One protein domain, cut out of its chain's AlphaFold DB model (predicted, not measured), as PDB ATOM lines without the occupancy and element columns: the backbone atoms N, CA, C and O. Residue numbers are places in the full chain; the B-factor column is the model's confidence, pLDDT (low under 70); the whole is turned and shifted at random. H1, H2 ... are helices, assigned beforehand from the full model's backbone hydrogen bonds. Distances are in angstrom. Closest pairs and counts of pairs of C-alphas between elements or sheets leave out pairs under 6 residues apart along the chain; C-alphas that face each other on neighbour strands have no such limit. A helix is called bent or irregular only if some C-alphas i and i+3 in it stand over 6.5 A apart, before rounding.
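AT A GLANCE: This is residues 13 to 47 and 82 to 195 of the 201 residues of an uncharacterized protein of Colletotrichum gloeosporioides (strain Cg-14) (UniProt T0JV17). Picture a long helical hairpin, H6 and H7, whose turn sticks out free at residues 151 to 157 and 159 to 165, with a small, loosely joined head of three short helices, H3, H4 and H5, set in a triangle off to one side of the hairpin's half away from that turn. The short helix H2 sits between hairpin and head and packs on H7, with little H1 beside it. The printed part has 149 residues with seven named helices, H1 to H7 in chain order, and no named strand; its class is all helix. The whole is loose, with a radius of gyration of the C-alphas of 19.0 A, and spans 59 by 39 by 31 A.

IN THESE COORDINATES: Find C-alpha 160 at (69.174, 147.547, 132.461); from there H7, residues 160 to 193, runs 50.1 A to C-alpha 193 at (94.898, 114.276, 105.281). H7 is neither bent nor irregular, but only just: C-alphas 161 and 164 are 6.4 A apart. H6, residues 125 to 152, covers 35.3 A; it is irregular, with C-alphas 127 and 130 8.8 A apart, and has a kink of 62 degrees near residue 141. Look next for H2 at residues 22 to 27 and H1 at residues 13 to 16, where C-alpha 13 is at (90.094, 129.304, 98.908). H3 is residues 33 to 44, 15.5 A long, H4 is residues 85 to 92, and H5 is residues 100 to 111, 16.5 A long.

HOW THE PARTS SIT: H6 and H7 form a helical hairpin and touch at a shallow tilt of 27 degrees, opposite ways; their closest C-alphas, of Val 131 and Ile 179, are 6.1 A apart. H2 touches residues 176 to 187 of H7, closest at the C-alphas of Lys 26 and Ile 179, 6.1 A. H2 only just touches H6 and H1, with 3 pairs of C-alphas within 8 A each; the closest are Leu 25 to Val 131, 7.7 A, and Cys 24 to Phe 14, 6.4 A. H2 and H3 are close but not clearly touching, with the C-alphas of Cys 24 and Gln 43 7.8 A apart. H3 only just touches H4, with 3 pairs within 8 A, closest at the C-alphas of Lys 37 and Leu 91, 6.4 A. It only just touches H5 too, with 3 pairs, closest at those of Ile 33 and Leu 100, 6.6 A. H4 and H5, a helical hairpin, only just touch with 3 pairs, closest at the C-alphas of Leu 91 and Leu 107, 6.8 A. H3, H4 and H5 are apart from H6 and H7. Each O i to N i+4 pair is within hydrogen-bond range in H2, H3, H4 and H5, against 18 of 24 in H6 and 26 of 30 in H7; H1 is too short for such a pair.

THE WHOLE: The C-alphas farthest apart, of Gly 114 and Ser 157, are 60.2 A apart. Residues 48 to 81 are cut out, and C-alphas 47 and 82 are 9.0 A apart across the cut. Look at residues 112 to 124 for the long link, from H5 to H6. The mean pLDDT of the printed part is 89.3; it is under 70 at residues 94, 96, 155 to 164 and 195.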
ATOM      1  N   PHE A  13      88.771 129.488  98.301       97.31
ATOM      2  CA  PHE A  13      90.094 129.304  98.908       97.31
ATOM      3  C   PHE A  13      90.054 128.290 100.054       97.31
ATOM      4  O   PHE A  13      90.837 127.344 100.047       97.31
ATOM      5  N   PHE A  14      89.075 128.402 100.958       96.88
ATOM      6  CA  PHE A  14      88.816 127.386 101.984       96.88
ATOM      7  C   PHE A  14      88.598 125.999 101.389       96.88
ATOM      8  O   PHE A  14      89.174 125.017 101.834       96.88
ATOM      9  N   LYS A  15      87.809 125.918 100.322       95.19
ATOM     10  CA  LYS A  15      87.492 124.655  99.665       95.19
ATOM     11  C   LYS A  15      88.709 124.021  98.975       95.19
ATOM     12  O   LYS A  15      88.762 122.801  98.851       95.19
ATOM     13  N   LYS A  16      89.678 124.831  98.534       94.81
ATOM     14  CA  LYS A  16      90.972 124.380  97.998       94.81
ATOM     15  C   LYS A  16      91.922 123.921  99.102       94.81
ATOM     16  O   LYS A  16      92.592 122.908  98.935       94.81
ATOM     17  N   ASP A  17      92.017 124.688 100.182       94.19
ATOM     18  CA  ASP A  17      92.914 124.409 101.298       94.19
ATOM     19  C   ASP A  17      92.255 124.802 102.636       94.19
ATOM     20  O   ASP A  17      92.401 125.943 103.091       94.19
ATOM     21  N   PRO A  18      91.542 123.858 103.281       94.88
ATOM     22  CA  PRO A  18      90.828 124.136 104.524       94.88
ATOM     23  C   PRO A  18      91.733 124.583 105.675       94.88
ATOM     24  O   PRO A  18      91.354 125.458 106.447       94.88
ATOM     25  N   SER A  19      92.948 124.030 105.766       93.44
ATOM     26  CA  SER A  19      93.897 124.360 106.836       93.44
ATOM     27  C   SER A  19      94.448 125.780 106.680       93.44
ATOM     28  O   SER A  19      94.425 126.561 107.631       93.44
ATOM     29  N   LYS A  20      94.858 126.162 105.461       94.75
ATOM     30  CA  LYS A  20      95.391 127.504 105.175       94.75
ATOM     31  C   LYS A  20      94.339 128.604 105.338       94.75
ATOM     32  O   LYS A  20      94.672 129.710 105.749       94.75
ATOM     33  N   TYR A  21      93.084 128.312 105.007       96.12
ATOM     34  CA  TYR A  21      92.006 129.304 104.946       96.12
ATOM     35  C   TYR A  21      90.895 129.046 105.968       96.12
ATOM     36  O   TYR A  21      89.739 129.415 105.752       96.12
ATOM     37  N   SER A  22      91.236 128.424 107.095       96.31
ATOM     38  CA  SER A  22      90.289 128.063 108.155       96.31
ATOM     39  C   SER A  22      89.540 129.269 108.741       96.31
ATOM     40  O   SER A  22      88.372 129.143 109.113       96.31
ATOM     41  N   GLU A  23      90.144 130.464 108.744       96.75
ATOM     42  CA  GLU A  23      89.477 131.706 109.165       96.75
ATOM     43  C   GLU A  23      88.245 132.049 108.311       96.75
ATOM     44  O   GLU A  23      87.267 132.580 108.840       96.75
ATOM     45  N   CYS A  24      88.218 131.666 107.027       97.56
ATOM     46  CA  CYS A  24      87.031 131.835 106.184       97.56
ATOM     47  C   CYS A  24      85.837 131.069 106.765       97.56
ATOM     48  O   CYS A  24      84.738 131.614 106.844       97.56
ATOM     49  N   LEU A  25      86.066 129.829 107.216       96.69
ATOM     50  CA  LEU A  25      85.039 129.029 107.875       96.69
ATOM     51  C   LEU A  25      84.700 129.589 109.257       96.69
ATOM     52  O   LEU A  25      83.525 129.637 109.592       96.69
ATOM     53  N   LYS A  26      85.679 130.041 110.053       96.06
ATOM     54  CA  LYS A  26      85.430 130.537 111.421       96.06
ATOM     55  C   LYS A  26      84.598 131.813 111.450       96.06
ATOM     56  O   LYS A  26      83.659 131.927 112.239       96.06
ATOM     57  N   ARG A  27      84.935 132.783 110.599       96.06
ATOM     58  CA  ARG A  27      84.438 134.163 110.720       96.06
ATOM     59  C   ARG A  27      83.313 134.509 109.755       96.06
ATOM     60  O   ARG A  27      82.571 135.447 110.026       96.06
ATOM     61  N   HIS A  28      83.144 133.752 108.671       96.19
ATOM     62  CA  HIS A  28      82.167 134.085 107.636       96.19
ATOM     63  C   HIS A  28      81.115 132.998 107.455       96.19
ATOM     64  O   HIS A  28      81.412 131.803 107.413       96.19
ATOM     65  N   ARG A  29      79.867 133.448 107.310       95.12
ATOM     66  CA  ARG A  29      78.689 132.630 107.031       95.12
ATOM     67  C   ARG A  29      78.126 133.049 105.677       95.12
ATOM     68  O   ARG A  29      77.533 134.116 105.578       95.12
ATOM     69  N   LEU A  30      78.332 132.229 104.647       96.25
ATOM     70  CA  LEU A  30      77.956 132.562 103.270       96.25
ATOM     71  C   LEU A  30      76.731 131.741 102.857       96.25
ATOM     72  O   LEU A  30      76.759 130.513 102.859       96.25
ATOM     73  N   LYS A  31      75.648 132.420 102.494       94.25
ATOM     74  CA  LYS A  31      74.365 131.844 102.072       94.25
ATOM     75  C   LYS A  31      73.988 132.242 100.646       94.25
ATOM     76  O   LYS A  31      73.188 131.550 100.018       94.25
ATOM     77  N   LYS A  32      74.550 133.337 100.127       93.81
ATOM     78  CA  LYS A  32      74.296 133.849  98.769       93.81
ATOM     79  C   LYS A  32      75.592 134.072  97.993       93.81
ATOM     80  O   LYS A  32      76.654 134.275  98.572       93.81
ATOM     81  N   ILE A  33      75.511 134.062  96.662       94.25
ATOM     82  CA  ILE A  33      76.685 134.272  95.798       94.25
ATOM     83  C   ILE A  33      77.254 135.685  95.956       94.25
ATOM     84  O   ILE A  33      78.464 135.875  95.872       94.25
ATOM     85  N   GLU A  34      76.400 136.666  96.212       93.62
ATOM     86  CA  GLU A  34      76.783 138.050  96.469       93.62
ATOM     87  C   GLU A  34      77.691 138.140  97.703       93.62
ATOM     88  O   GLU A  34      78.759 138.746  97.634       93.62
ATOM     89  N   GLU A  35      77.338 137.429  98.779       95.75
ATOM     90  CA  GLU A  35      78.147 137.338 100.001       95.75
ATOM     91  C   GLU A  35      79.486 136.641  99.731       95.75
ATOM     92  O   GLU A  35      80.513 137.058 100.259       95.75
ATOM     93  N   VAL A  36      79.515 135.620  98.864       96.62
ATOM     94  CA  VAL A  36      80.772 134.970  98.448       96.62
ATOM     95  C   VAL A  36      81.676 135.960  97.713       96.62
ATOM     96  O   VAL A  36      82.869 136.017  97.998       96.62
ATOM     97  N   LYS A  37      81.137 136.751  96.777       95.69
ATOM     98  CA  LYS A  37      81.913 137.748  96.016       95.69
ATOM     99  C   LYS A  37      82.479 138.837  96.920       95.69
ATOM    100  O   LYS A  37      83.636 139.223  96.756       95.69
ATOM    101  N   GLU A  38      81.681 139.318  97.864       96.38
ATOM    102  CA  GLU A  38      82.123 140.312  98.835       96.38
ATOM    103  C   GLU A  38      83.174 139.743  99.792       96.38
ATOM    104  O   GLU A  38      84.236 140.345  99.945       96.38
ATOM    105  N   HIS A  39      82.956 138.543 100.335       97.31
ATOM    106  CA  HIS A  39      83.939 137.836 101.159       97.31
ATOM    107  C   HIS A  39      85.274 137.653 100.427       97.31
ATOM    108  O   HIS A  39      86.330 137.962 100.974       97.31
ATOM    109  N   LEU A  40      85.233 137.197  99.173       97.25
ATOM    110  CA  LEU A  40      86.416 137.041  98.329       97.25
ATOM    111  C   LEU A  40      87.199 138.348  98.198       97.25
ATOM    112  O   LEU A  40      88.424 138.350  98.284       97.25
ATOM    113  N   TRP A  41      86.497 139.462  98.020       95.50
ATOM    114  CA  TRP A  41      87.145 140.759  97.930       95.50
ATOM    115  C   TRP A  41      87.702 141.248  99.271       95.50
ATOM    116  O   TRP A  41      88.793 141.803  99.311       95.50
ATOM    117  N   GLN A  42      86.986 141.050 100.373       95.38
ATOM    118  CA  GLN A  42      87.421 141.548 101.678       95.38
ATOM    119  C   GLN A  42      88.564 140.721 102.278       95.38
ATOM    120  O   GLN A  42      89.460 141.287 102.893       95.38
ATOM    121  N   GLN A  43      88.539 139.398 102.098       96.62
ATOM    122  CA  GLN A  43      89.441 138.471 102.796       96.62
ATOM    123  C   GLN A  43      90.575 137.941 101.922       96.62
ATOM    124  O   GLN A  43      91.592 137.486 102.438       96.62
ATOM    125  N   HIS A  44      90.415 137.985 100.599       96.81
ATOM    126  CA  HIS A  44      91.389 137.422  99.669       96.81
ATOM    127  C   HIS A  44      91.921 138.445  98.673       96.81
ATOM    128  O   HIS A  44      92.530 138.052  97.687       96.81
ATOM    129  N   ARG A  45      91.720 139.749  98.880       95.50
ATOM    130  CA  ARG A  45      92.315 140.771  98.013       95.50
ATOM    131  C   ARG A  45      93.842 140.699  98.061       95.50
ATOM    132  O   ARG A  45      94.434 140.754  99.136       95.50
ATOM    133  N   ILE A  46      94.475 140.656  96.890       95.50
ATOM    134  CA  ILE A  46      95.930 140.829  96.804       95.50
ATOM    135  C   ILE A  46      96.301 142.287  97.122       95.50
ATOM    136  O   ILE A  46      95.548 143.199  96.757       95.50
ATOM    137  N   PRO A  47      97.446 142.535  97.781       95.19
ATOM    138  CA  PRO A  47      97.862 143.891  98.113       95.19
ATOM    139  C   PRO A  47      98.130 144.713  96.848       95.19
ATOM    140  O   PRO A  47      98.251 144.180  95.743       95.19
ATOM    141  N   GLY A  82      95.342 135.212  95.787       94.50
ATOM    142  CA  GLY A  82      94.140 135.976  96.090       94.50
ATOM    143  C   GLY A  82      93.394 136.471  94.855       94.50
ATOM    144  O   GLY A  82      93.472 135.891  93.774       94.50
ATOM    145  N   VAL A  83      92.658 137.559  95.048       95.81
ATOM    146  CA  VAL A  83      91.785 138.232  94.093       95.81
ATOM    147  C   VAL A  83      92.433 139.549  93.685       95.81
ATOM    148  O   VAL A  83      92.587 140.460  94.501       95.81
ATOM    149  N   SER A  84      92.789 139.659  92.409       92.75
ATOM    150  CA  SER A  84      93.211 140.919  91.788       92.75
ATOM    151  C   SER A  84      92.042 141.880  91.563       92.75
ATOM    152  O   SER A  84      90.887 141.462  91.476       92.75
ATOM    153  N   ASP A  85      92.332 143.175  91.397       91.12
ATOM    154  CA  ASP A  85      91.324 144.170  90.993       91.12
ATOM    155  C   ASP A  85      90.634 143.790  89.668       91.12
ATOM    156  O   ASP A  85      89.439 144.036  89.488       91.12
ATOM    157  N   ASP A  86      91.354 143.142  88.749       90.69
ATOM    158  CA  ASP A  86      90.761 142.669  87.501       90.69
ATOM    159  C   ASP A  86      89.788 141.508  87.729       90.69
ATOM    160  O   ASP A  86      88.632 141.569  87.304       90.69
ATOM    161  N   GLN A  87      90.206 140.498  88.500       92.94
ATOM    162  CA  GLN A  87      89.312 139.415  88.905       92.94
ATOM    163  C   GLN A  87      88.105 139.962  89.668       92.94
ATOM    164  O   GLN A  87      86.994 139.514  89.404       92.94
ATOM    165  N   ARG A  88      88.261 140.977  90.530       92.94
ATOM    166  CA  ARG A  88      87.133 141.651  91.193       92.94
ATOM    167  C   ARG A  88      86.121 142.167  90.172       92.94
ATOM    168  O   ARG A  88      84.940 141.846  90.283       92.94
ATOM    169  N   ARG A  89      86.551 142.914  89.150       91.56
ATOM    170  CA  ARG A  89      85.636 143.392  88.093       91.56
ATOM    171  C   ARG A  89      84.906 142.235  87.412       91.56
ATOM    172  O   ARG A  89      83.709 142.333  87.151       91.56
ATOM    173  N   GLN A  90      85.597 141.122  87.175       91.12
ATOM    174  CA  GLN A  90      84.999 139.928  86.580       91.12
ATOM    175  C   GLN A  90      84.002 139.220  87.516       91.12
ATOM    176  O   GLN A  90      82.947 138.792  87.045       91.12
ATOM    177  N   LEU A  91      84.284 139.139  88.824       86.81
ATOM    178  CA  LEU A  91      83.391 138.560  89.840       86.81
ATOM    179  C   LEU A  91      82.062 139.329  89.912       86.81
ATOM    180  O   LEU A  91      80.989 138.725  89.978       86.81
ATOM    181  N   PHE A  92      82.125 140.662  89.882       86.06
ATOM    182  CA  PHE A  92      80.959 141.543  90.023       86.06
ATOM    183  C   PHE A  92      80.246 141.857  88.703       86.06
ATOM    184  O   PHE A  92      79.181 142.472  88.712       86.06
ATOM    185  N   ARG A  93      80.767 141.397  87.559       84.69
ATOM    186  CA  ARG A  93      80.055 141.510  86.283       84.69
ATOM    187  C   ARG A  93      78.765 140.680  86.355       84.69
ATOM    188  O   ARG A  93      78.811 139.458  86.503       84.69
ATOM    189  N   ASN A  94      77.613 141.346  86.262       62.44
ATOM    190  CA  ASN A  94      76.297 140.710  86.348       62.44
ATOM    191  C   ASN A  94      76.125 139.635  85.267       62.44
ATOM    192  O   ASN A  94      76.153 139.930  84.074       62.44
ATOM    193  N   ARG A  95      75.893 138.388  85.691       70.12
ATOM    194  CA  ARG A  95      75.517 137.270  84.815       70.12
ATOM    195  C   ARG A  95      74.102 136.833  85.176       70.12
ATOM    196  O   ARG A  95      73.906 135.968  86.027       70.12
ATOM    197  N   LYS A  96      73.116 137.510  84.583       67.25
ATOM    198  CA  LYS A  96      71.689 137.244  84.820       67.25
ATOM    199  C   LYS A  96      71.352 135.787  84.457       67.25
ATOM    200  O   LYS A  96      71.903 135.245  83.503       67.25
ATOM    201  N   GLY A  97      70.451 135.166  85.220       74.19
ATOM    202  CA  GLY A  97      69.857 133.862  84.887       74.19
ATOM    203  C   GLY A  97      70.677 132.611  85.235       74.19
ATOM    204  O   GLY A  97      70.243 131.504  84.924       74.19
ATOM    205  N   LEU A  98      71.839 132.730  85.888       83.75
ATOM    206  CA  LEU A  98      72.609 131.563  86.341       83.75
ATOM    207  C   LEU A  98      72.220 131.147  87.766       83.75
ATOM    208  O   LEU A  98      72.228 131.964  88.683       83.75
ATOM    209  N   GLY A  99      71.958 129.854  87.977       90.19
ATOM    210  CA  GLY A  99      71.763 129.293  89.320       90.19
ATOM    211  C   GLY A  99      73.042 129.307  90.170       90.19
ATOM    212  O   GLY A  99      74.152 129.340  89.631       90.19
ATOM    213  N   LEU A 100      72.881 129.229  91.497       92.38
ATOM    214  CA  LEU A 100      73.953 129.307  92.505       92.38
ATOM    215  C   LEU A 100      75.165 128.433  92.158       92.38
ATOM    216  O   LEU A 100      76.275 128.949  92.060       92.38
ATOM    217  N   ASN A 101      74.961 127.135  91.903       93.81
ATOM    218  CA  ASN A 101      76.058 126.206  91.606       93.81
ATOM    219  C   ASN A 101      76.869 126.656  90.383       93.81
ATOM    220  O   ASN A 101      78.096 126.702  90.434       93.81
ATOM    221  N   LYS A 102      76.189 127.038  89.291       93.69
ATOM    222  CA  LYS A 102      76.851 127.504  88.063       93.69
ATOM    223  C   LYS A 102      77.659 128.771  88.324       93.69
ATOM    224  O   LYS A 102      78.790 128.867  87.856       93.69
ATOM    225  N   GLN A 103      77.103 129.722  89.077       93.94
ATOM    226  CA  GLN A 103      77.829 130.935  89.447       93.94
ATOM    227  C   GLN A 103      79.062 130.604  90.290       93.94
ATOM    228  O   GLN A 103      80.155 131.045  89.951       93.94
ATOM    229  N   TRP A 104      78.921 129.771  91.323       96.06
ATOM    230  CA  TRP A 104      80.030 129.396  92.198       96.06
ATOM    231  C   TRP A 104      81.168 128.699  91.442       96.06
ATOM    232  O   TRP A 104      82.329 129.071  91.600       96.06
ATOM    233  N   PHE A 105      80.857 127.751  90.549       95.56
ATOM    234  CA  PHE A 105      81.877 127.081  89.733       95.56
ATOM    235  C   PHE A 105      82.569 128.022  88.738       95.56
ATOM    236  O   PHE A 105      83.743 127.828  88.422       95.56
ATOM    237  N   GLN A 106      81.888 129.075  88.273       93.75
ATOM    238  CA  GLN A 106      82.549 130.132  87.506       93.75
ATOM    239  C   GLN A 106      83.540 130.923  88.368       93.75
ATOM    240  O   GLN A 106      84.632 131.214  87.884       93.75
ATOM    241  N   LEU A 107      83.205 131.214  89.634       94.69
ATOM    242  CA  LEU A 107      84.158 131.826  90.572       94.69
ATOM    243  C   LEU A 107      85.360 130.898  90.791       94.69
ATOM    244  O   LEU A 107      86.494 131.351  90.693       94.69
ATOM    245  N   TRP A 108      85.126 129.597  91.006       96.38
ATOM    246  CA  TRP A 108      86.199 128.608  91.153       96.38
ATOM    247  C   TRP A 108      87.169 128.642  89.969       96.38
ATOM    248  O   TRP A 108      88.371 128.801  90.162       96.38
ATOM    249  N   LYS A 109      86.652 128.558  88.736       94.69
ATOM    250  CA  LYS A 109      87.479 128.563  87.520       94.69
ATOM    251  C   LYS A 109      88.263 129.868  87.345       94.69
ATOM    252  O   LYS A 109      89.402 129.825  86.889       94.69
ATOM    253  N   LEU A 110      87.658 131.006  87.685       94.12
ATOM    254  CA  LEU A 110      88.297 132.322  87.587       94.12
ATOM    255  C   LEU A 110      89.435 132.498  88.604       94.12
ATOM    256  O   LEU A 110      90.451 133.121  88.296       94.12
ATOM    257  N   LEU A 111      89.243 131.998  89.824       94.69
ATOM    258  CA  LEU A 111      90.170 132.204  90.937       94.69
ATOM    259  C   LEU A 111      91.280 131.159  90.984       94.69
ATOM    260  O   LEU A 111      92.394 131.463  91.398       94.69
ATOM    261  N   LEU A 112      90.971 129.927  90.581       93.94
ATOM    262  CA  LEU A 112      91.840 128.762  90.720       93.94
ATOM    263  C   LEU A 112      92.017 128.060  89.362       93.94
ATOM    264  O   LEU A 112      91.631 126.895  89.212       93.94
ATOM    265  N   PRO A 113      92.576 128.752  88.351       90.94
ATOM    266  CA  PRO A 113      92.768 128.169  87.031       90.94
ATOM    267  C   PRO A 113      93.626 126.898  87.117       90.94
ATOM    268  O   PRO A 113      94.597 126.825  87.870       90.94
ATOM    269  N   GLY A 114      93.229 125.862  86.375       91.06
ATOM    270  CA  GLY A 114      93.915 124.566  86.352       91.06
ATOM    271  C   GLY A 114      93.661 123.658  87.563       91.06
ATOM    272  O   GLY A 114      94.131 122.524  87.569       91.06
ATOM    273  N   LYS A 115      92.905 124.094  88.583       93.62
ATOM    274  CA  LYS A 115      92.517 123.225  89.706       93.62
ATOM    275  C   LYS A 115      91.195 122.513  89.427       93.62
ATOM    276  O   LYS A 115      90.207 123.145  89.051       93.62
ATOM    277  N   ALA A 116      91.172 121.201  89.672       94.25
ATOM    278  CA  ALA A 116      89.961 120.394  89.580       94.25
ATOM    279  C   ALA A 116      88.871 120.959  90.501       94.25
ATOM    280  O   ALA A 116      89.124 121.253  91.670       94.25
ATOM    281  N   ALA A 117      87.667 121.135  89.960       92.56
ATOM    282  CA  ALA A 117      86.545 121.644  90.730       92.56
ATOM    283  C   ALA A 117      86.074 120.601  91.758       92.56
ATOM    284  O   ALA A 117      86.057 119.404  91.459       92.56
ATOM    285  N   PRO A 118      85.654 121.026  92.961       93.81
ATOM    286  CA  PRO A 118      85.068 120.117  93.931       93.81
ATOM    287  C   PRO A 118      83.687 119.651  93.465       93.81
ATOM    288  O   PRO A 118      83.031 120.283  92.645       93.81
ATOM    289  N   SER A 119      83.179 118.574  94.060       92.81
ATOM    290  CA  SER A 119      81.869 118.018  93.694       92.81
ATOM    291  C   SER A 119      80.661 118.844  94.161       92.81
ATOM    292  O   SER A 119      79.535 118.519  93.807       92.81
ATOM    293  N   SER A 120      80.849 119.877  94.989       94.25
ATOM    294  CA  SER A 120      79.766 120.767  95.434       94.25
ATOM    295  C   SER A 120      80.320 122.097  95.962       94.25
ATOM    296  O   SER A 120      81.405 122.089  96.559       94.25
ATOM    297  N   PRO A 121      79.582 123.213  95.790       95.69
ATOM    298  CA  PRO A 121      79.955 124.524  96.323       95.69
ATOM    299  C   PRO A 121      79.748 124.663  97.836       95.69
ATOM    300  O   PRO A 121      80.231 125.625  98.421       95.69
ATOM    301  N   PHE A 122      79.025 123.746  98.481       95.94
ATOM    302  CA  PHE A 122      78.668 123.852  99.899       95.94
ATOM    303  C   PHE A 122      79.726 123.238 100.819       95.94
ATOM    304  O   PHE A 122      80.512 122.382 100.398       95.94
ATOM    305  N   ILE A 123      79.749 123.656 102.085       94.25
ATOM    306  CA  ILE A 123      80.563 123.019 103.134       94.25
ATOM    307  C   ILE A 123      80.079 121.571 103.326       94.25
ATOM    308  O   ILE A 123      78.881 121.313 103.406       94.25
ATOM    309  N   LYS A 124      81.013 120.612 103.339       88.12
ATOM    310  CA  LYS A 124      80.726 119.171 103.470       88.12
ATOM    311  C   LYS A 124      81.106 118.661 104.864       88.12
ATOM    312  O   LYS A 124      81.913 119.321 105.510       88.12
ATOM    313  N   PRO A 125      80.625 117.470 105.286       82.56
ATOM    314  CA  PRO A 125      80.999 116.850 106.562       82.56
ATOM    315  C   PRO A 125      82.494 116.933 106.878       82.56
ATOM    316  O   PRO A 125      82.882 117.584 107.837       82.56
ATOM    317  N   LYS A 126      83.343 116.414 105.986       81.38
ATOM    318  CA  LYS A 126      84.808 116.425 106.145       81.38
ATOM    319  C   LYS A 126      85.462 117.820 106.152       81.38
ATOM    320  O   LYS A 126      86.626 117.950 106.517       81.38
ATOM    321  N   ASP A 127      84.737 118.843 105.705       83.62
ATOM    322  CA  ASP A 127      85.239 120.211 105.581       83.62
ATOM    323  C   ASP A 127      84.764 121.103 106.744       83.62
ATOM    324  O   ASP A 127      85.168 122.252 106.803       83.62
ATOM    325  N   GLY A 128      83.896 120.643 107.652       91.25
ATOM    326  CA  GLY A 128      83.418 121.454 108.783       91.25
ATOM    327  C   GLY A 128      81.915 121.707 108.811       91.25
ATOM    328  O   GLY A 128      81.466 122.806 109.143       91.25
ATOM    329  N   LEU A 129      81.123 120.683 108.485       91.50
ATOM    330  CA  LEU A 129      79.667 120.723 108.656       91.50
ATOM    331  C   LEU A 129      79.272 120.975 110.119       91.50
ATOM    332  O   LEU A 129      78.245 121.598 110.368       91.50
ATOM    333  N   GLU A 130      80.098 120.566 111.084       93.75
ATOM    334  CA  GLU A 130      79.874 120.815 112.510       93.75
ATOM    335  C   GLU A 130      79.768 122.313 112.819       93.75
ATOM    336  O   GLU A 130      78.942 122.717 113.635       93.75
ATOM    337  N   VAL A 131      80.547 123.154 112.127       95.94
ATOM    338  CA  VAL A 131      80.467 124.617 112.267       95.94
ATOM    339  C   VAL A 131      79.126 125.133 111.753       95.94
ATOM    340  O   VAL A 131      78.492 125.958 112.409       95.94
ATOM    341  N   VAL A 132      78.676 124.634 110.599       94.88
ATOM    342  CA  VAL A 132      77.392 125.018 109.992       94.88
ATOM    343  C   VAL A 132      76.229 124.625 110.903       94.88
ATOM    344  O   VAL A 132      75.352 125.443 111.182       94.88
ATOM    345  N   MET A 133      76.252 123.395 111.421       93.75
ATOM    346  CA  MET A 133      75.239 122.890 112.348       93.75
ATOM    347  C   MET A 133      75.215 123.697 113.647       93.75
ATOM    348  O   MET A 133      74.141 124.089 114.102       93.75
ATOM    349  N   PHE A 134      76.385 123.990 114.223       95.81
ATOM    350  CA  PHE A 134      76.466 124.772 115.453       95.81
ATOM    351  C   PHE A 134      75.969 126.208 115.258       95.81
ATOM    352  O   PHE A 134      75.198 126.694 116.079       95.81
ATOM    353  N   ARG A 135      76.345 126.880 114.163       95.69
ATOM    354  CA  ARG A 135      75.847 128.229 113.839       95.69
ATOM    355  C   ARG A 135      74.335 128.281 113.742       95.69
ATOM    356  O   ARG A 135      73.728 129.239 114.212       95.69
ATOM    357  N   GLU A 136      73.739 127.281 113.106       93.38
ATOM    358  CA  GLU A 136      72.291 127.217 112.973       93.38
ATOM    359  C   GLU A 136      71.628 126.994 114.334       93.38
ATOM    360  O   GLU A 136      70.771 127.790 114.722       93.38
ATOM    361  N   PHE A 137      72.079 125.987 115.089       95.38
ATOM    362  CA  PHE A 137      71.609 125.738 116.452       95.38
ATOM    363  C   PHE A 137      71.706 127.006 117.310       95.38
ATOM    364  O   PHE A 137      70.733 127.416 117.943       95.38
ATOM    365  N   TRP A 138      72.861 127.670 117.283       96.00
ATOM    366  CA  TRP A 138      73.104 128.880 118.052       96.00
ATOM    367  C   TRP A 138      72.194 130.031 117.624       96.00
ATOM    368  O   TRP A 138      71.676 130.738 118.481       96.00
ATOM    369  N   SER A 139      71.911 130.173 116.326       93.81
ATOM    370  CA  SER A 139      70.997 131.209 115.835       93.81
ATOM    371  C   SER A 139      69.541 131.022 116.270       93.81
ATOM    372  O   SER A 139      68.812 132.005 116.341       93.81
ATOM    373  N   PHE A 140      69.117 129.792 116.583       92.69
ATOM    374  CA  PHE A 140      67.766 129.518 117.084       92.69
ATOM    375  C   PHE A 140      67.676 129.480 118.611       92.69
ATOM    376  O   PHE A 140      66.621 129.780 119.164       92.69
ATOM    377  N   HIS A 141      68.750 129.090 119.298       94.81
ATOM    378  CA  HIS A 141      68.700 128.776 120.729       94.81
ATOM    379  C   HIS A 141      69.626 129.632 121.597       94.81
ATOM    380  O   HIS A 141      69.384 129.737 122.800       94.81
ATOM    381  N   GLY A 142      70.664 130.249 121.029       92.94
ATOM    382  CA  GLY A 142      71.764 130.864 121.777       92.94
ATOM    383  C   GLY A 142      71.316 131.960 122.741       92.94
ATOM    384  O   GLY A 142      71.688 131.925 123.911       92.94
ATOM    385  N   GLU A 143      70.449 132.876 122.298       91.00
ATOM    386  CA  GLU A 143      69.915 133.948 123.153       91.00
ATOM    387  C   GLU A 143      69.152 133.383 124.359       91.00
ATOM    388  O   GLU A 143      69.411 133.759 125.503       91.00
ATOM    389  N   SER A 144      68.262 132.411 124.121       90.12
ATOM    390  CA  SER A 144      67.478 131.771 125.184       90.12
ATOM    391  C   SER A 144      68.352 131.014 126.191       90.12
ATOM    392  O   SER A 144      68.093 131.058 127.396       90.12
ATOM    393  N   LEU A 145      69.412 130.350 125.713       93.00
ATOM    394  CA  LEU A 145      70.343 129.592 126.547       93.00
ATOM    395  C   LEU A 145      71.154 130.524 127.444       93.00
ATOM    396  O   LEU A 145      71.297 130.252 128.637       93.00
ATOM    397  N   ILE A 146      71.632 131.642 126.898       90.50
ATOM    398  CA  ILE A 146      72.355 132.653 127.670       90.50
ATOM    399  C   ILE A 146      71.432 133.291 128.703       90.50
ATOM    400  O   ILE A 146      71.762 133.289 129.888       90.50
ATOM    401  N   ALA A 147      70.254 133.766 128.292       85.69
ATOM    402  CA  ALA A 147      69.310 134.410 129.200       85.69
ATOM    403  C   ALA A 147      68.907 133.486 130.363       85.69
ATOM    404  O   ALA A 147      68.805 133.929 131.508       85.69
ATOM    405  N   LYS A 148      68.706 132.188 130.093       86.75
ATOM    406  CA  LYS A 148      68.434 131.186 131.132       86.75
ATOM    407  C   LYS A 148      69.626 131.006 132.074       86.75
ATOM    408  O   LYS A 148      69.426 130.990 133.285       86.75
ATOM    409  N   SER A 149      70.837 130.901 131.531       86.88
ATOM    410  CA  SER A 149      72.060 130.686 132.317       86.88
ATOM    411  C   SER A 149      72.355 131.865 133.248       86.88
ATOM    412  O   SER A 149      72.609 131.663 134.431       86.88
ATOM    413  N   VAL A 150      72.227 133.100 132.750       83.81
ATOM    414  CA  VAL A 150      72.413 134.325 133.549       83.81
ATOM    415  C   VAL A 150      71.389 134.407 134.683       83.81
ATOM    416  O   VAL A 150      71.754 134.690 135.821       83.81
ATOM    417  N   LYS A 151      70.113 134.092 134.406       80.94
ATOM    418  CA  LYS A 151      69.060 134.049 135.436       80.94
ATOM    419  C   LYS A 151      69.334 133.005 136.519       80.94
ATOM    420  O   LYS A 151      69.017 133.261 137.674       80.94
ATOM    421  N   GLN A 152      69.863 131.836 136.150       83.00
ATOM    422  CA  GLN A 152      70.164 130.751 137.090       83.00
ATOM    423  C   GLN A 152      71.382 131.042 137.969       83.00
ATOM    424  O   GLN A 152      71.411 130.610 139.113       83.00
ATOM    425  N   ALA A 153      72.360 131.781 137.449       81.31
ATOM    426  CA  ALA A 153      73.548 132.186 138.194       81.31
ATOM    427  C   ALA A 153      73.301 133.365 139.164       81.31
ATOM    428  O   ALA A 153      74.250 133.851 139.767       81.31
ATOM    429  N   ASP A 154      72.054 133.841 139.277       72.25
ATOM    430  CA  ASP A 154      71.633 135.014 140.064       72.25
ATOM    431  C   ASP A 154      72.461 136.287 139.810       72.25
ATOM    432  O   ASP A 154      72.618 137.160 140.658       72.25
ATOM    433  N   LEU A 155      72.975 136.437 138.587       67.88
ATOM    434  CA  LEU A 155      73.777 137.590 138.177       67.88
ATOM    435  C   LEU A 155      72.901 138.818 137.861       67.88
ATOM    436  O   LEU A 155      73.162 139.524 136.897       67.88
ATOM    437  N   LYS A 156      71.834 139.081 138.627       60.59
ATOM    438  CA  LYS A 156      70.821 140.114 138.320       60.59
ATOM    439  C   LYS A 156      71.161 141.541 138.781       60.59
ATOM    440  O   LYS A 156      70.275 142.389 138.816       60.59
ATOM    441  N   SER A 157      72.409 141.843 139.129       58.56
ATOM    442  CA  SER A 157      72.814 143.207 139.506       58.56
ATOM    443  C   SER A 157      73.521 143.932 138.356       58.56
ATOM    444  O   SER A 157      74.723 144.180 138.432       58.56
ATOM    445  N   TRP A 158      72.811 144.243 137.272       54.12
ATOM    446  CA  TRP A 158      73.386 144.989 136.147       54.12
ATOM    447  C   TRP A 158      72.413 146.078 135.684       54.12
ATOM    448  O   TRP A 158      71.197 145.914 135.723       54.12
ATOM    449  N   ASP A 159      72.941 147.250 135.327       55.81
ATOM    450  CA  ASP A 159      72.148 148.363 134.798       55.81
ATOM    451  C   ASP A 159      71.412 147.905 133.527       55.81
ATOM    452  O   ASP A 159      72.033 147.437 132.574       55.81
ATOM    453  N   ARG A 160      70.083 148.064 133.499       58.16
ATOM    454  CA  ARG A 160      69.174 147.547 132.461       58.16
ATOM    455  C   ARG A 160      69.544 147.992 131.033       58.16
ATOM    456  O   ARG A 160      69.178 147.320 130.077       58.16
ATOM    457  N   ARG A 161      70.279 149.104 130.861       57.16
ATOM    458  CA  ARG A 161      70.810 149.529 129.542       57.16
ATOM    459  C   ARG A 161      72.093 148.801 129.127       57.16
ATOM    460  O   ARG A 161      72.343 148.668 127.931       57.16
ATOM    461  N   ALA A 162      72.910 148.362 130.082       62.12
ATOM    462  CA  ALA A 162      74.101 147.554 129.830       62.12
ATOM    463  C   ALA A 162      73.737 146.078 129.599       62.12
ATOM    464  O   ALA A 162      74.344 145.438 128.749       62.12
ATOM    465  N   GLU A 163      72.675 145.578 130.243       65.38
ATOM    466  CA  GLU A 163      72.230 144.177 130.152       65.38
ATOM    467  C   GLU A 163      72.041 143.675 128.710       65.38
ATOM    468  O   GLU A 163      72.585 142.634 128.346       65.38
ATOM    469  N   GLU A 164      71.317 144.400 127.854       69.88
ATOM    470  CA  GLU A 164      71.091 143.970 126.462       69.88
ATOM    471  C   GLU A 164      72.397 143.924 125.652       69.88
ATOM    472  O   GLU A 164      72.634 142.993 124.875       69.88
ATOM    473  N   ARG A 165      73.280 144.908 125.864       73.06
ATOM    474  CA  ARG A 165      74.585 144.993 125.198       73.06
ATOM    475  C   ARG A 165      75.535 143.895 125.676       73.06
ATOM    476  O   ARG A 165      76.251 143.307 124.859       73.06
ATOM    477  N   ASP A 166      75.536 143.614 126.970       79.56
ATOM    478  CA  ASP A 166      76.385 142.605 127.594       79.56
ATOM    479  C   ASP A 166      75.925 141.198 127.193       79.56
ATOM    480  O   ASP A 166      76.753 140.361 126.827       79.56
ATOM    481  N   LEU A 167      74.610 140.957 127.120       82.69
ATOM    482  CA  LEU A 167      74.040 139.708 126.604       82.69
ATOM    483  C   LEU A 167      74.375 139.486 125.123       82.69
ATOM    484  O   LEU A 167      74.767 138.379 124.749       82.69
ATOM    485  N   ALA A 168      74.285 140.521 124.281       87.00
ATOM    486  CA  ALA A 168      74.673 140.431 122.870       87.00
ATOM    487  C   ALA A 168      76.183 140.175 122.695       87.00
ATOM    488  O   ALA A 168      76.609 139.411 121.816       87.00
ATOM    489  N   SER A 169      77.003 140.781 123.557       88.94
ATOM    490  CA  SER A 169      78.453 140.570 123.578       88.94
ATOM    491  C   SER A 169      78.788 139.140 123.993       88.94
ATOM    492  O   SER A 169      79.547 138.464 123.297       88.94
ATOM    493  N   LEU A 170      78.149 138.636 125.051       90.56
ATOM    494  CA  LEU A 170      78.294 137.258 125.514       90.56
ATOM    495  C   LEU A 170      77.819 136.251 124.457       90.56
ATOM    496  O   LEU A 170      78.504 135.262 124.203       90.56
ATOM    497  N   TYR A 171      76.700 136.525 123.782       93.31
ATOM    498  CA  TYR A 171      76.217 135.718 122.657       93.31
ATOM    499  C   TYR A 171      77.261 135.598 121.553       93.31
ATOM    500  O   TYR A 171      77.553 134.497 121.076       93.31
ATOM    501  N   THR A 172      77.846 136.729 121.168       93.94
ATOM    502  CA  THR A 172      78.857 136.782 120.112       93.94
ATOM    503  C   THR A 172      80.143 136.071 120.536       93.94
ATOM    504  O   THR A 172      80.747 135.356 119.735       93.94
ATOM    505  N   GLU A 173      80.555 136.232 121.792       95.06
ATOM    506  CA  GLU A 173      81.784 135.652 122.330       95.06
ATOM    507  C   GLU A 173      81.689 134.131 122.495       95.06
ATOM    508  O   GLU A 173      82.591 133.404 122.078       95.06
ATOM    509  N   VAL A 174      80.571 133.617 123.018       96.12
ATOM    510  CA  VAL A 174      80.349 132.166 123.122       96.12
ATOM    511  C   VAL A 174      80.307 131.530 121.733       96.12
ATOM    512  O   VAL A 174      80.982 130.523 121.508       96.12
ATOM    513  N   LEU A 175      79.592 132.140 120.778       96.81
ATOM    514  CA  LEU A 175      79.574 131.682 119.385       96.81
ATOM    515  C   LEU A 175      80.990 131.578 118.814       96.81
ATOM    516  O   LEU A 175      81.370 130.538 118.273       96.81
ATOM    517  N   ARG A 176      81.769 132.658 118.946       96.44
ATOM    518  CA  ARG A 176      83.145 132.752 118.451       96.44
ATOM    519  C   ARG A 176      84.023 131.652 119.042       96.44
ATOM    520  O   ARG A 176      84.656 130.912 118.292       96.44
ATOM    521  N   ASN A 177      84.001 131.504 120.362       97.38
ATOM    522  CA  ASN A 177      84.860 130.564 121.077       97.38
ATOM    523  C   ASN A 177      84.523 129.104 120.779       97.38
ATOM    524  O   ASN A 177      85.426 128.278 120.634       97.38
ATOM    525  N   VAL A 178      83.239 128.761 120.659       97.75
ATOM    526  CA  VAL A 178      82.850 127.394 120.296       97.75
ATOM    527  C   VAL A 178      83.241 127.087 118.851       97.75
ATOM    528  O   VAL A 178      83.811 126.024 118.601       97.75
ATOM    529  N   ILE A 179      83.026 128.017 117.911       97.81
ATOM    530  CA  ILE A 179      83.477 127.846 116.521       97.81
ATOM    531  C   ILE A 179      84.995 127.645 116.463       97.81
ATOM    532  O   ILE A 179      85.456 126.735 115.775       97.81
ATOM    533  N   ASP A 180      85.768 128.436 117.205       97.06
ATOM    534  CA  ASP A 180      87.227 128.311 117.225       97.06
ATOM    535  C   ASP A 180      87.670 126.941 117.732       97.06
ATOM    536  O   ASP A 180      88.532 126.310 117.123       97.06
ATOM    537  N   ARG A 181      87.025 126.424 118.783       96.94
ATOM    538  CA  ARG A 181      87.287 125.068 119.286       96.94
ATOM    539  C   ARG A 181      86.962 123.990 118.252       96.94
ATOM    540  O   ARG A 181      87.771 123.080 118.065       96.94
ATOM    541  N   ILE A 182      85.816 124.091 117.573       96.25
ATOM    542  CA  ILE A 182      85.424 123.137 116.524       96.25
ATOM    543  C   ILE A 182      86.451 123.158 115.387       96.25
ATOM    544  O   ILE A 182      86.965 122.109 115.000       96.25
ATOM    545  N   VAL A 183      86.803 124.342 114.881       95.31
ATOM    546  CA  VAL A 183      87.729 124.464 113.749       95.31
ATOM    547  C   VAL A 183      89.148 124.039 114.120       95.31
ATOM    548  O   VAL A 183      89.795 123.373 113.320       95.31
ATOM    549  N   ASN A 184      89.628 124.336 115.330       93.25
ATOM    550  CA  ASN A 184      90.951 123.884 115.770       93.25
ATOM    551  C   ASN A 184      91.043 122.349 115.830       93.25
ATOM    552  O   ASN A 184      92.073 121.782 115.474       93.25
ATOM    553  N   LYS A 185      89.956 121.661 116.211       92.94
ATOM    554  CA  LYS A 185      89.883 120.194 116.143       92.94
ATOM    555  C   LYS A 185      89.921 119.691 114.693       92.94
ATOM    556  O   LYS A 185      90.611 118.718 114.402       92.94
ATOM    557  N   LEU A 186      89.202 120.354 113.787       92.19
ATOM    558  CA  LEU A 186      89.179 120.005 112.362       92.19
ATOM    559  C   LEU A 186      90.524 120.261 111.669       92.19
ATOM    560  O   LEU A 186      90.922 119.474 110.812       92.19
ATOM    561  N   ASP A 187      91.269 121.293 112.065       90.56
ATOM    562  CA  ASP A 187      92.570 121.616 111.468       90.56
ATOM    563  C   ASP A 187      93.587 120.478 111.624       90.56
ATOM    564  O   ASP A 187      94.347 120.199 110.695       90.56
ATOM    565  N   ILE A 188      93.530 119.740 112.738       87.12
ATOM    566  CA  ILE A 188      94.326 118.520 112.932       87.12
ATOM    567  C   ILE A 188      94.003 117.507 111.823       87.12
ATOM    568  O   ILE A 188      94.911 117.011 111.159       87.12
ATOM    569  N   THR A 189      92.714 117.261 111.563       87.88
ATOM    570  CA  THR A 189      92.268 116.303 110.536       87.88
ATOM    571  C   THR A 189      92.629 116.746 109.115       87.88
ATOM    572  O   THR A 189      93.023 115.928 108.280       87.88
ATOM    573  N   TRP A 190      92.560 118.050 108.829       90.62
ATOM    574  CA  TRP A 190      92.950 118.590 107.528       90.62
ATOM    575  C   TRP A 190      94.451 118.443 107.298       90.62
ATOM    576  O   TRP A 190      94.861 118.050 106.206       90.62
ATOM    577  N   LYS A 191      95.273 118.698 108.319       88.31
ATOM    578  CA  LYS A 191      96.728 118.534 108.240       88.31
ATOM    579  C   LYS A 191      97.132 117.076 108.040       88.31
ATOM    580  O   LYS A 191      97.953 116.807 107.169       88.31
ATOM    581  N   THR A 192      96.517 116.135 108.758       83.81
ATOM    582  CA  THR A 192      96.824 114.704 108.593       83.81
ATOM    583  C   THR A 192      96.431 114.178 107.216       83.81
ATOM    584  O   THR A 192      97.152 113.367 106.652       83.81
ATOM    585  N   SER A 193      95.342 114.685 106.626       80.75
ATOM    586  CA  SER A 193      94.898 114.276 105.281       80.75
ATOM    587  C   SER A 193      95.832 114.700 104.139       80.75
ATOM    588  O   SER A 193      95.712 114.185 103.029       80.75
ATOM    589  N   LYS A 194      96.746 115.648 104.392       74.88
ATOM    590  CA  LYS A 194      97.727 116.136 103.411       74.88
ATOM    591  C   LYS A 194      99.060 115.397 103.455       74.88
ATOM    592  O   LYS A 194      99.872 115.595 102.553       74.88
ATOM    593  N   LEU A 195      99.314 114.609 104.498       65.81
ATOM    594  CA  LEU A 195     100.541 113.831 104.589       65.81
ATOM    595  C   LEU A 195     100.459 112.658 103.601       65.81
ATOM    596  O   LEU A 195      99.414 112.003 103.532       65.81
TER     597      LEU A 195